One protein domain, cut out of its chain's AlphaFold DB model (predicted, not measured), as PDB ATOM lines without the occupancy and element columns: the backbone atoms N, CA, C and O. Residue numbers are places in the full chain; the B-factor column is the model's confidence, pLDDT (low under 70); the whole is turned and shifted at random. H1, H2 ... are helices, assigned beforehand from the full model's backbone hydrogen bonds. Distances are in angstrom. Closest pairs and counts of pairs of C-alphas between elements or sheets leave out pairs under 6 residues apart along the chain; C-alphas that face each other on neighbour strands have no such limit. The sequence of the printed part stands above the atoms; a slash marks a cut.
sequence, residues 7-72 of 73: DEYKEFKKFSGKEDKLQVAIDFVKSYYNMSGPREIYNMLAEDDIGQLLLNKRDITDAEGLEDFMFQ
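AT A GLANCE: This is residues 7 to 72 of the 73 residues of an uncharacterized protein of Sulfurimonas gotlandica (strain DSM 19862 / JCM 16533 / GD1) (UniProt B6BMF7). Five short helices, crossed rather than side by side, make a small rounded body with H2 in its middle: H1 packs across H2 at one end, and H3, H4 and H5 gather towards the other. There H3 and H4 meet at a corner, H5 crosses H3, and the beginning of H2 reaches H4. The printed part has 66 residues with five named helices, H1 to H5 in order along it, and no named strand, and its class is all helix. It is compact, with a radius of gyration of the C-alphas of 10.9 A, and it spans 28 by 24 by 22 A along its three main axes.

HOW THE PARTS SIT: Start at the first printed residue with H1, residues 7 to 16, and go on to H2, residues 21 to 32. These two touch about perpendicular, at 75 degrees, and H2 does so with residues 24 to 28 alone; look at the C-alphas of Lys 13 and Val 24, the closest of the two helices, 6.4 A apart. Next comes H3, residues 38 to 46, which is close to H2 but not clearly touching it: their closest C-alphas, those of Val 29 and Ile 41, are 7.0 A apart. H2 and H3 run opposite ways at a steep tilt of 65 degrees. Pass on to H4, residues 49 to 56, which touches H3 only at the corner by their link, with the C-alphas of Leu 45 and Gly 51 closest at 4.1 A. Their lines stand at a steep tilt of 55 degrees, opposite ways. H2 and H4 only just touch, with 3 pairs of C-alphas within 8 A, and H2 does so with residues 21 to 22 alone; the closest C-alphas are those of Leu 22 and Leu 54, 5.7 A apart. H2 and H4 run opposite ways at a steep tilt of 60 degrees. The last helix is H5, residues 63 to 71, which touches H3 with 12 pairs of C-alphas within 8 A. Their closest C-alphas are those of Arg 39 and Ala 63, 4.8 A apart, and they run opposite ways at a steep tilt of 65 degrees. H2 and H5 are near each other, with 8 pairs of C-alphas within 10 A. H4 and H5 are only just apart, their closest C-alphas being 8.0 A from each other, and H1 is apart from H3, H4 and H5. In the backbone, every O i to N i+4 pair is within hydrogen-bond range in H2, H3, H4 and H5, and 5 of 6 are in H1.

IN THESE COORDINATES: Find C-alpha 7 at (125.070, 135.499, 130.116), where H1 begins; from there it runs 14.4 A to C-alpha 16. H2 begins at C-alpha 21, at (122.922, 148.209, 125.230), and with 12 residues over 15.8 A it is the longest helix. H3 covers 11.8 A from C-alpha 38 to C-alpha 46, and H4 covers 10.5 A from C-alpha 49 to C-alpha 56. H5 runs 12.2 A from C-alpha 63 and ends at C-alpha 71, at (110.566, 157.958, 130.312).

THE WHOLE: The two C-alphas farthest apart are those of Lys 14 and Glu 64, at 28.6 A. Read from residue 7 to residue 72 and you meet no cut. The links from H1 to H2, H2 to H3 and H3 to H4 are tight, the link from H4 to H5 is short with 6 residues, and no link is long. The mean pLDDT of the printed part of this predicted model is 94.5, and no printed residue is under 70.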
ATOM      1  N   ASP A   7     125.217 136.586 131.079       94.94
ATOM      2  CA  ASP A   7     125.070 135.499 130.116       94.94
ATOM      3  C   ASP A   7     123.619 135.394 129.642       94.94
ATOM      4  O   ASP A   7     123.377 135.422 128.432       94.94
ATOM      5  N   GLU A   8     122.653 135.452 130.559       94.94
ATOM      6  CA  GLU A   8     121.229 135.566 130.215       94.94
ATOM      7  C   GLU A   8     120.933 136.863 129.448       94.94
ATOM      8  O   GLU A   8     120.210 136.860 128.448       94.94
ATOM      9  N   TYR A   9     121.572 137.977 129.820       95.19
ATOM     10  CA  TYR A   9     121.480 139.223 129.058       95.19
ATOM     11  C   TYR A   9     121.960 139.071 127.605       95.19
ATOM     12  O   TYR A   9     121.342 139.626 126.692       95.19
ATOM     13  N   LYS A  10     123.057 138.341 127.348       93.56
ATOM     14  CA  LYS A  10     123.543 138.115 125.972       93.56
ATOM     15  C   LYS A  10     122.531 137.318 125.160       93.56
ATOM     16  O   LYS A  10     122.341 137.643 123.987       93.56
ATOM     17  N   GLU A  11     121.886 136.319 125.762       94.25
ATOM     18  CA  GLU A  11     120.815 135.566 125.107       94.25
ATOM     19  C   GLU A  11     119.606 136.463 124.834       94.25
ATOM     20  O   GLU A  11     119.182 136.569 123.682       94.25
ATOM     21  N   PHE A  12     119.127 137.210 125.832       94.38
ATOM     22  CA  PHE A  12     118.027 138.166 125.680       94.38
ATOM     23  C   PHE A  12     118.299 139.187 124.566       94.38
ATOM     24  O   PHE A  12     117.457 139.440 123.698       94.38
ATOM     25  N   LYS A  13     119.519 139.733 124.527       93.81
ATOM     26  CA  LYS A  13     119.933 140.725 123.534       93.81
ATOM     27  C   LYS A  13     119.795 140.219 122.099       93.81
ATOM     28  O   LYS A  13     119.384 141.009 121.246       93.81
ATOM     29  N   LYS A  14     120.097 138.941 121.820       92.19
ATOM     30  CA  LYS A  14     119.976 138.353 120.468       92.19
ATOM     31  C   LYS A  14     118.559 138.484 119.903       92.19
ATOM     32  O   LYS A  14     118.409 138.622 118.694       92.19
ATOM     33  N   PHE A  15     117.548 138.476 120.771       88.94
ATOM     34  CA  PHE A  15     116.138 138.568 120.391       88.94
ATOM     35  C   PHE A  15     115.568 139.989 120.485       88.94
ATOM     36  O   PHE A  15     114.508 140.255 119.928       88.94
ATOM     37  N   SER A  16     116.261 140.913 121.157       87.69
ATOM     38  CA  SER A  16     115.751 142.265 121.427       87.69
ATOM     39  C   SER A  16     115.587 143.148 120.183       87.69
ATOM     40  O   SER A  16     114.770 144.065 120.190       87.69
ATOM     41  N   GLY A  17     116.391 142.931 119.133       85.62
ATOM     42  CA  GLY A  17     116.427 143.795 117.944       85.62
ATOM     43  C   GLY A  17     116.879 145.243 118.205       85.62
ATOM     44  O   GLY A  17     116.851 146.055 117.285       85.62
ATOM     45  N   LYS A  18     117.295 145.580 119.435       87.56
ATOM     46  CA  LYS A  18     117.720 146.927 119.842       87.56
ATOM     47  C   LYS A  18     119.246 147.032 119.864       87.56
ATOM     48  O   LYS A  18     119.944 146.139 120.349       87.56
ATOM     49  N   GLU A  19     119.770 148.150 119.368       88.81
ATOM     50  CA  GLU A  19     121.217 148.413 119.351       88.81
ATOM     51  C   GLU A  19     121.729 149.012 120.667       88.81
ATOM     52  O   GLU A  19     122.870 148.762 121.071       88.81
ATOM     53  N   ASP A  20     120.877 149.775 121.358       92.94
ATOM     54  CA  ASP A  20     121.231 150.425 122.614       92.94
ATOM     55  C   ASP A  20     121.351 149.411 123.754       92.94
ATOM     56  O   ASP A  20     120.367 148.896 124.279       92.94
ATOM     57  N   LYS A  21     122.594 149.159 124.166       94.81
ATOM     58  CA  LYS A  21     122.922 148.209 125.230       94.81
ATOM     59  C   LYS A  21     122.324 148.600 126.582       94.81
ATOM     60  O   LYS A  21     121.981 147.695 127.335       94.81
ATOM     61  N   LEU A  22     122.205 149.894 126.893       96.00
ATOM     62  CA  LEU A  22     121.589 150.311 128.154       96.00
ATOM     63  C   LEU A  22     120.087 150.027 128.118       96.00
ATOM     64  O   LEU A  22     119.561 149.422 129.048       96.00
ATOM     65  N   GLN A  23     119.419 150.365 127.011       95.75
ATOM     66  CA  GLN A  23     117.996 150.064 126.846       95.75
ATOM     67  C   GLN A  23     117.720 148.559 126.939       95.75
ATOM     68  O   GLN A  23     116.789 148.148 127.626       95.75
ATOM     69  N   VAL A  24     118.543 147.728 126.290       96.44
ATOM     70  CA  VAL A  24     118.403 146.265 126.368       96.44
ATOM     71  C   VAL A  24     118.618 145.766 127.797       96.44
ATOM     72  O   VAL A  24     117.911 144.861 128.223       96.44
ATOM     73  N   ALA A  25     119.562 146.345 128.546       96.50
ATOM     74  CA  ALA A  25     119.805 145.957 129.934       96.50
ATOM     75  C   ALA A  25     118.608 146.309 130.827       96.50
ATOM     76  O   ALA A  25     118.177 145.480 131.621       96.50
ATOM     77  N   ILE A  26     118.014 147.491 130.648       96.00
ATOM     78  CA  ILE A  26     116.794 147.903 131.360       96.00
ATOM     79  C   ILE A  26     115.628 146.967 131.027       96.00
ATOM     80  O   ILE A  26     114.916 146.525 131.927       96.00
ATOM     81  N   ASP A  27     115.427 146.644 129.747       95.38
ATOM     82  CA  ASP A  27     114.360 145.734 129.318       95.38
ATOM     83  C   ASP A  27     114.562 144.326 129.889       95.38
ATOM     84  O   ASP A  27     113.613 143.714 130.377       95.38
ATOM     85  N   PHE A  28     115.804 143.837 129.888       96.06
ATOM     86  CA  PHE A  28     116.161 142.568 130.507       96.06
ATOM     87  C   PHE A  28     115.839 142.579 132.001       96.06
ATOM     88  O   PHE A  28     115.195 141.655 132.486       96.06
ATOM     89  N   VAL A  29     116.199 143.642 132.724       95.50
ATOM     90  CA  VAL A  29     115.922 143.736 134.161       95.50
ATOM     91  C   VAL A  29     114.422 143.756 134.452       95.50
ATOM     92  O   VAL A  29     113.954 143.050 135.351       95.50
ATOM     93  N   LYS A  30     113.650 144.478 133.635       94.62
ATOM     94  CA  LYS A  30     112.184 144.490 133.705       94.62
ATOM     95  C   LYS A  30     111.581 143.111 133.459       94.62
ATOM     96  O   LYS A  30     110.660 142.725 134.169       94.62
ATOM     97  N   SER A  31     112.079 142.368 132.473       94.06
ATOM     98  CA  SER A  31     111.524 141.064 132.098       94.06
ATOM     99  C   SER A  31     111.991 139.908 132.984       94.06
ATOM    100  O   SER A  31     111.180 139.062 133.346       94.06
ATOM    101  N   TYR A  32     113.278 139.854 133.319       94.25
ATOM    102  CA  TYR A  32     113.910 138.722 133.999       94.25
ATOM    103  C   TYR A  32     113.835 138.847 135.523       94.25
ATOM    104  O   TYR A  32     113.472 137.893 136.206       94.25
ATOM    105  N   TYR A  33     114.116 140.037 136.064       92.31
ATOM    106  CA  TYR A  33     114.070 140.289 137.509       92.31
ATOM    107  C   TYR A  33     112.731 140.874 137.981       92.31
ATOM    108  O   TYR A  33     112.539 141.042 139.184       92.31
ATOM    109  N   ASN A  34     111.798 141.171 137.062       93.50
ATOM    110  CA  ASN A  34     110.517 141.827 137.353       93.50
ATOM    111  C   ASN A  34     110.687 143.167 138.105       93.50
ATOM    112  O   ASN A  34     109.857 143.541 138.935       93.50
ATOM    113  N   MET A  35     111.783 143.882 137.824       93.19
ATOM    114  CA  MET A  35     112.116 145.172 138.432       93.19
ATOM    115  C   MET A  35     111.840 146.300 137.442       93.19
ATOM    116  O   MET A  35     112.441 146.363 136.372       93.19
ATOM    117  N   SER A  36     110.934 147.208 137.798       91.69
ATOM    118  CA  SER A  36     110.547 148.343 136.951       91.69
ATOM    119  C   SER A  36     110.904 149.706 137.542       91.69
ATOM    120  O   SER A  36     110.856 150.697 136.815       91.69
ATOM    121  N   GLY A  37     111.277 149.765 138.825       95.12
ATOM    122  CA  GLY A  37     111.645 150.999 139.508       95.12
ATOM    123  C   GLY A  37     113.011 151.523 139.046       95.12
ATOM    124  O   GLY A  37     114.001 150.810 139.221       95.12
ATOM    125  N   PRO A  38     113.120 152.767 138.538       95.75
ATOM    126  CA  PRO A  38     114.394 153.342 138.092       95.75
ATOM    127  C   PRO A  38     115.493 153.256 139.153       95.75
ATOM    128  O   PRO A  38     116.618 152.875 138.857       95.75
ATOM    129  N   ARG A  39     115.162 153.498 140.425       96.62
ATOM    130  CA  ARG A  39     116.122 153.395 141.532       96.62
ATOM    131  C   ARG A  39     116.675 151.984 141.738       96.62
ATOM    132  O   ARG A  39     117.859 151.832 142.016       96.62
ATOM    133  N   GLU A  40     115.831 150.961 141.631       95.38
ATOM    134  CA  GLU A  40     116.256 149.567 141.801       95.38
ATOM    135  C   GLU A  40     117.156 149.132 140.643       95.38
ATOM    136  O   GLU A  40     118.214 148.547 140.873       95.38
ATOM    137  N   ILE A  41     116.771 149.492 139.415       96.25
ATOM    138  CA  ILE A  41     117.547 149.213 138.202       96.25
ATOM    139  C   ILE A  41     118.886 149.957 138.243       96.25
ATOM    140  O   ILE A  41     119.923 149.359 137.967       96.25
ATOM    141  N   TYR A  42     118.883 151.236 138.634       97.31
ATOM    142  CA  TYR A  42     120.098 152.036 138.768       97.31
ATOM    143  C   TYR A  42     121.063 151.403 139.762       97.31
ATOM    144  O   TYR A  42     122.213 151.172 139.416       97.31
ATOM    145  N   ASN A  43     120.594 151.065 140.967       96.12
ATOM    146  CA  ASN A  43     121.442 150.445 141.982       96.12
ATOM    147  C   ASN A  43     122.032 149.119 141.485       96.12
ATOM    148  O   ASN A  43     123.223 148.892 141.649       96.12
ATOM    149  N   MET A  44     121.227 148.272 140.833       95.19
ATOM    150  CA  MET A  44     121.707 147.002 140.282       95.19
ATOM    151  C   MET A  44     122.811 147.207 139.241       95.19
ATOM    152  O   MET A  44     123.806 146.488 139.254       95.19
ATOM    153  N   LEU A  45     122.636 148.170 138.333       96.19
ATOM    154  CA  LEU A  45     123.624 148.461 137.299       96.19
ATOM    155  C   LEU A  45     124.864 149.154 137.874       96.19
ATOM    156  O   LEU A  45     125.966 148.840 137.450       96.19
ATOM    157  N   ALA A  46     124.709 150.066 138.833       96.81
ATOM    158  CA  ALA A  46     125.813 150.807 139.442       96.81
ATOM    159  C   ALA A  46     126.698 149.937 140.354       96.81
ATOM    160  O   ALA A  46     127.880 150.220 140.529       96.81
ATOM    161  N   GLU A  47     126.145 148.862 140.924       95.50
ATOM    162  CA  GLU A  47     126.900 147.870 141.702       95.50
ATOM    163  C   GLU A  47     127.679 146.863 140.825       95.50
ATOM    164  O   GLU A  47     128.437 146.053 141.362       95.50
ATOM    165  N   ASP A  48     127.522 146.904 139.496       94.88
ATOM    166  CA  ASP A  48     128.189 146.025 138.528       94.88
ATOM    167  C   ASP A  48     129.128 146.820 137.602       94.88
ATOM    168  O   ASP A  48     128.743 147.842 137.041       94.88
ATOM    169  N   ASP A  49     130.356 146.345 137.374       95.38
ATOM    170  CA  ASP A  49     131.357 147.073 136.574       95.38
ATOM    171  C   ASP A  49     130.899 147.356 135.131       95.38
ATOM    172  O   ASP A  49     131.160 148.426 134.569       95.38
ATOM    173  N   ILE A  50     130.221 146.393 134.499       95.69
ATOM    174  CA  ILE A  50     129.723 146.539 133.129       95.69
ATOM    175  C   ILE A  50     128.462 147.407 133.142       95.69
ATOM    176  O   ILE A  50     128.307 148.260 132.261       95.69
ATOM    177  N   GLY A  51     127.590 147.232 134.138       96.25
ATOM    178  CA  GLY A  51     126.399 148.055 134.338       96.25
ATOM    179  C   GLY A  51     126.753 149.533 134.521       96.25
ATOM    180  O   GLY A  51     126.258 150.383 133.778       96.25
ATOM    181  N   GLN A  52     127.708 149.831 135.400       97.19
ATOM    182  CA  GLN A  52     128.236 151.169 135.643       97.19
ATOM    183  C   GLN A  52     128.840 151.761 134.367       97.19
ATOM    184  O   GLN A  52     128.648 152.937 134.065       97.19
ATOM    185  N   LEU A  53     129.531 150.951 133.561       96.94
ATOM    186  CA  LEU A  53     130.081 151.397 132.282       96.94
ATOM    187  C   LEU A  53     128.987 151.740 131.256       96.94
ATOM    188  O   LEU A  53     129.190 152.639 130.436       96.94
ATOM    189  N   LEU A  54     127.838 151.056 131.274       96.44
ATOM    190  CA  LEU A  54     126.685 151.408 130.436       96.44
ATOM    191  C   LEU A  54     126.036 152.722 130.881       96.44
ATOM    192  O   LEU A  54     125.733 153.544 130.017       96.44
ATOM    193  N   LEU A  55     125.879 152.933 132.190       97.75
ATOM    194  CA  LEU A  55     125.364 154.184 132.761       97.75
ATOM    195  C   LEU A  55     126.280 155.367 132.411       97.75
ATOM    196  O   LEU A  55     125.828 156.360 131.842       97.75
ATOM    197  N   ASN A  56     127.591 155.212 132.620       97.69
ATOM    198  CA  ASN A  56     128.589 156.243 132.326       97.69
ATOM    199  C   ASN A  56     128.610 156.645 130.845       97.69
ATOM    200  O   ASN A  56     128.821 157.806 130.522       97.69
ATOM    201  N   LYS A  57     128.375 155.706 129.918       96.69
ATOM    202  CA  LYS A  57     128.311 156.000 128.471       96.69
ATOM    203  C   LYS A  57     127.120 156.866 128.061       96.69
ATOM    204  O   LYS A  57     127.074 157.311 126.915       96.69
ATOM    205  N   ARG A  58     126.146 157.028 128.954       95.44
ATOM    206  CA  ARG A  58     124.954 157.858 128.778       95.44
ATOM    207  C   ARG A  58     124.947 159.061 129.717       95.44
ATOM    208  O   ARG A  58     123.925 159.728 129.792       95.44
ATOM    209  N   ASP A  59     126.055 159.309 130.419       96.38
ATOM    210  CA  ASP A  59     126.177 160.357 131.434       96.38
ATOM    211  C   ASP A  59     125.106 160.254 132.543       96.38
ATOM    212  O   ASP A  59     124.697 161.254 133.127       96.38
ATOM    213  N   ILE A  60     124.654 159.031 132.854       97.81
ATOM    214  CA  ILE A  60     123.681 158.773 133.922       97.81
ATOM    215  C   ILE A  60     124.435 158.534 135.229       97.81
ATOM    216  O   ILE A  60     125.143 157.535 135.370       97.81
ATOM    217  N   THR A  61     124.271 159.446 136.185       96.75
ATOM    218  CA  THR A  61     125.013 159.453 137.460       96.75
ATOM    219  C   THR A  61     124.171 159.119 138.686       96.75
ATOM    220  O   THR A  61     124.710 159.016 139.787       96.75
ATOM    221  N   ASP A  62     122.857 158.984 138.520       97.56
ATOM    222  CA  ASP A  62     121.910 158.680 139.587       97.56
ATOM    223  C   ASP A  62     120.607 158.075 139.030       97.56
ATOM    224  O   ASP A  62     120.421 157.894 137.822       97.56
ATOM    225  N   ALA A  63     119.705 157.721 139.948       97.00
ATOM    226  CA  ALA A  63     118.416 157.129 139.620       97.00
ATOM    227  C   ALA A  63     117.471 158.089 138.876       97.00
ATOM    228  O   ALA A  63     116.627 157.602 138.129       97.00
ATOM    229  N   GLU A  64     117.602 159.405 139.074       96.38
ATOM    230  CA  GLU A  64     116.791 160.421 138.387       96.38
ATOM    231  C   GLU A  64     117.203 160.502 136.914       96.38
ATOM    232  O   GLU A  64     116.358 160.399 136.032       96.38
ATOM    233  N   GLY A  65     118.507 160.509 136.623       96.88
ATOM    234  CA  GLY A  65     119.006 160.429 135.249       96.88
ATOM    235  C   GLY A  65     118.604 159.133 134.533       96.88
ATOM    236  O   GLY A  65     118.351 159.138 133.326       96.88
ATOM    237  N   LEU A  66     118.504 158.011 135.260       96.88
ATOM    238  CA  LEU A  66     117.987 156.767 134.682       96.88
ATOM    239  C   LEU A  66     116.475 156.836 134.438       96.88
ATOM    240  O   LEU A  66     116.003 156.322 133.424       96.88
ATOM    241  N   GLU A  67     115.718 157.448 135.348       96.50
ATOM    242  CA  GLU A  67     114.283 157.682 135.185       96.50
ATOM    243  C   GLU A  67     114.010 158.539 133.944       96.50
ATOM    244  O   GLU A  67     113.215 158.137 133.091       96.50
ATOM    245  N   ASP A  68     114.748 159.635 133.778       95.50
ATOM    246  CA  ASP A  68     114.688 160.476 132.586       95.50
ATOM    247  C   ASP A  68     114.969 159.658 131.322       95.50
ATOM    248  O   ASP A  68     114.172 159.675 130.388       95.50
ATOM    249  N   PHE A  69     116.037 158.855 131.298       94.62
ATOM    250  CA  PHE A  69     116.327 157.977 130.159       94.62
ATOM    251  C   PHE A  69     115.185 156.986 129.865       94.62
ATOM    252  O   PHE A  69     114.892 156.690 128.708       94.62
ATOM    253  N   MET A  70     114.538 156.454 130.904       93.19
ATOM    254  CA  MET A  70     113.465 155.466 130.777       93.19
ATOM    255  C   MET A  70     112.141 156.053 130.277       93.19
ATOM    256  O   MET A  70     111.359 155.312 129.675       93.19
ATOM    257  N   PHE A  71     111.867 157.329 130.561       89.75
ATOM    258  CA  PHE A  71     110.566 157.958 130.312       89.75
ATOM    259  C   PHE A  71     110.610 159.173 129.382       89.75
ATOM    260  O   PHE A  71     109.548 159.707 129.053       89.75
ATOM    261  N   GLN A  72     111.787 159.577 128.900       75.62
ATOM    262  CA  GLN A  72     111.906 160.533 127.802       75.62
ATOM    263  C   GLN A  72     111.202 159.977 126.553       75.62
ATOM    264  O   GLN A  72     111.681 159.053 125.895       75.62
TER     265      GLN A  72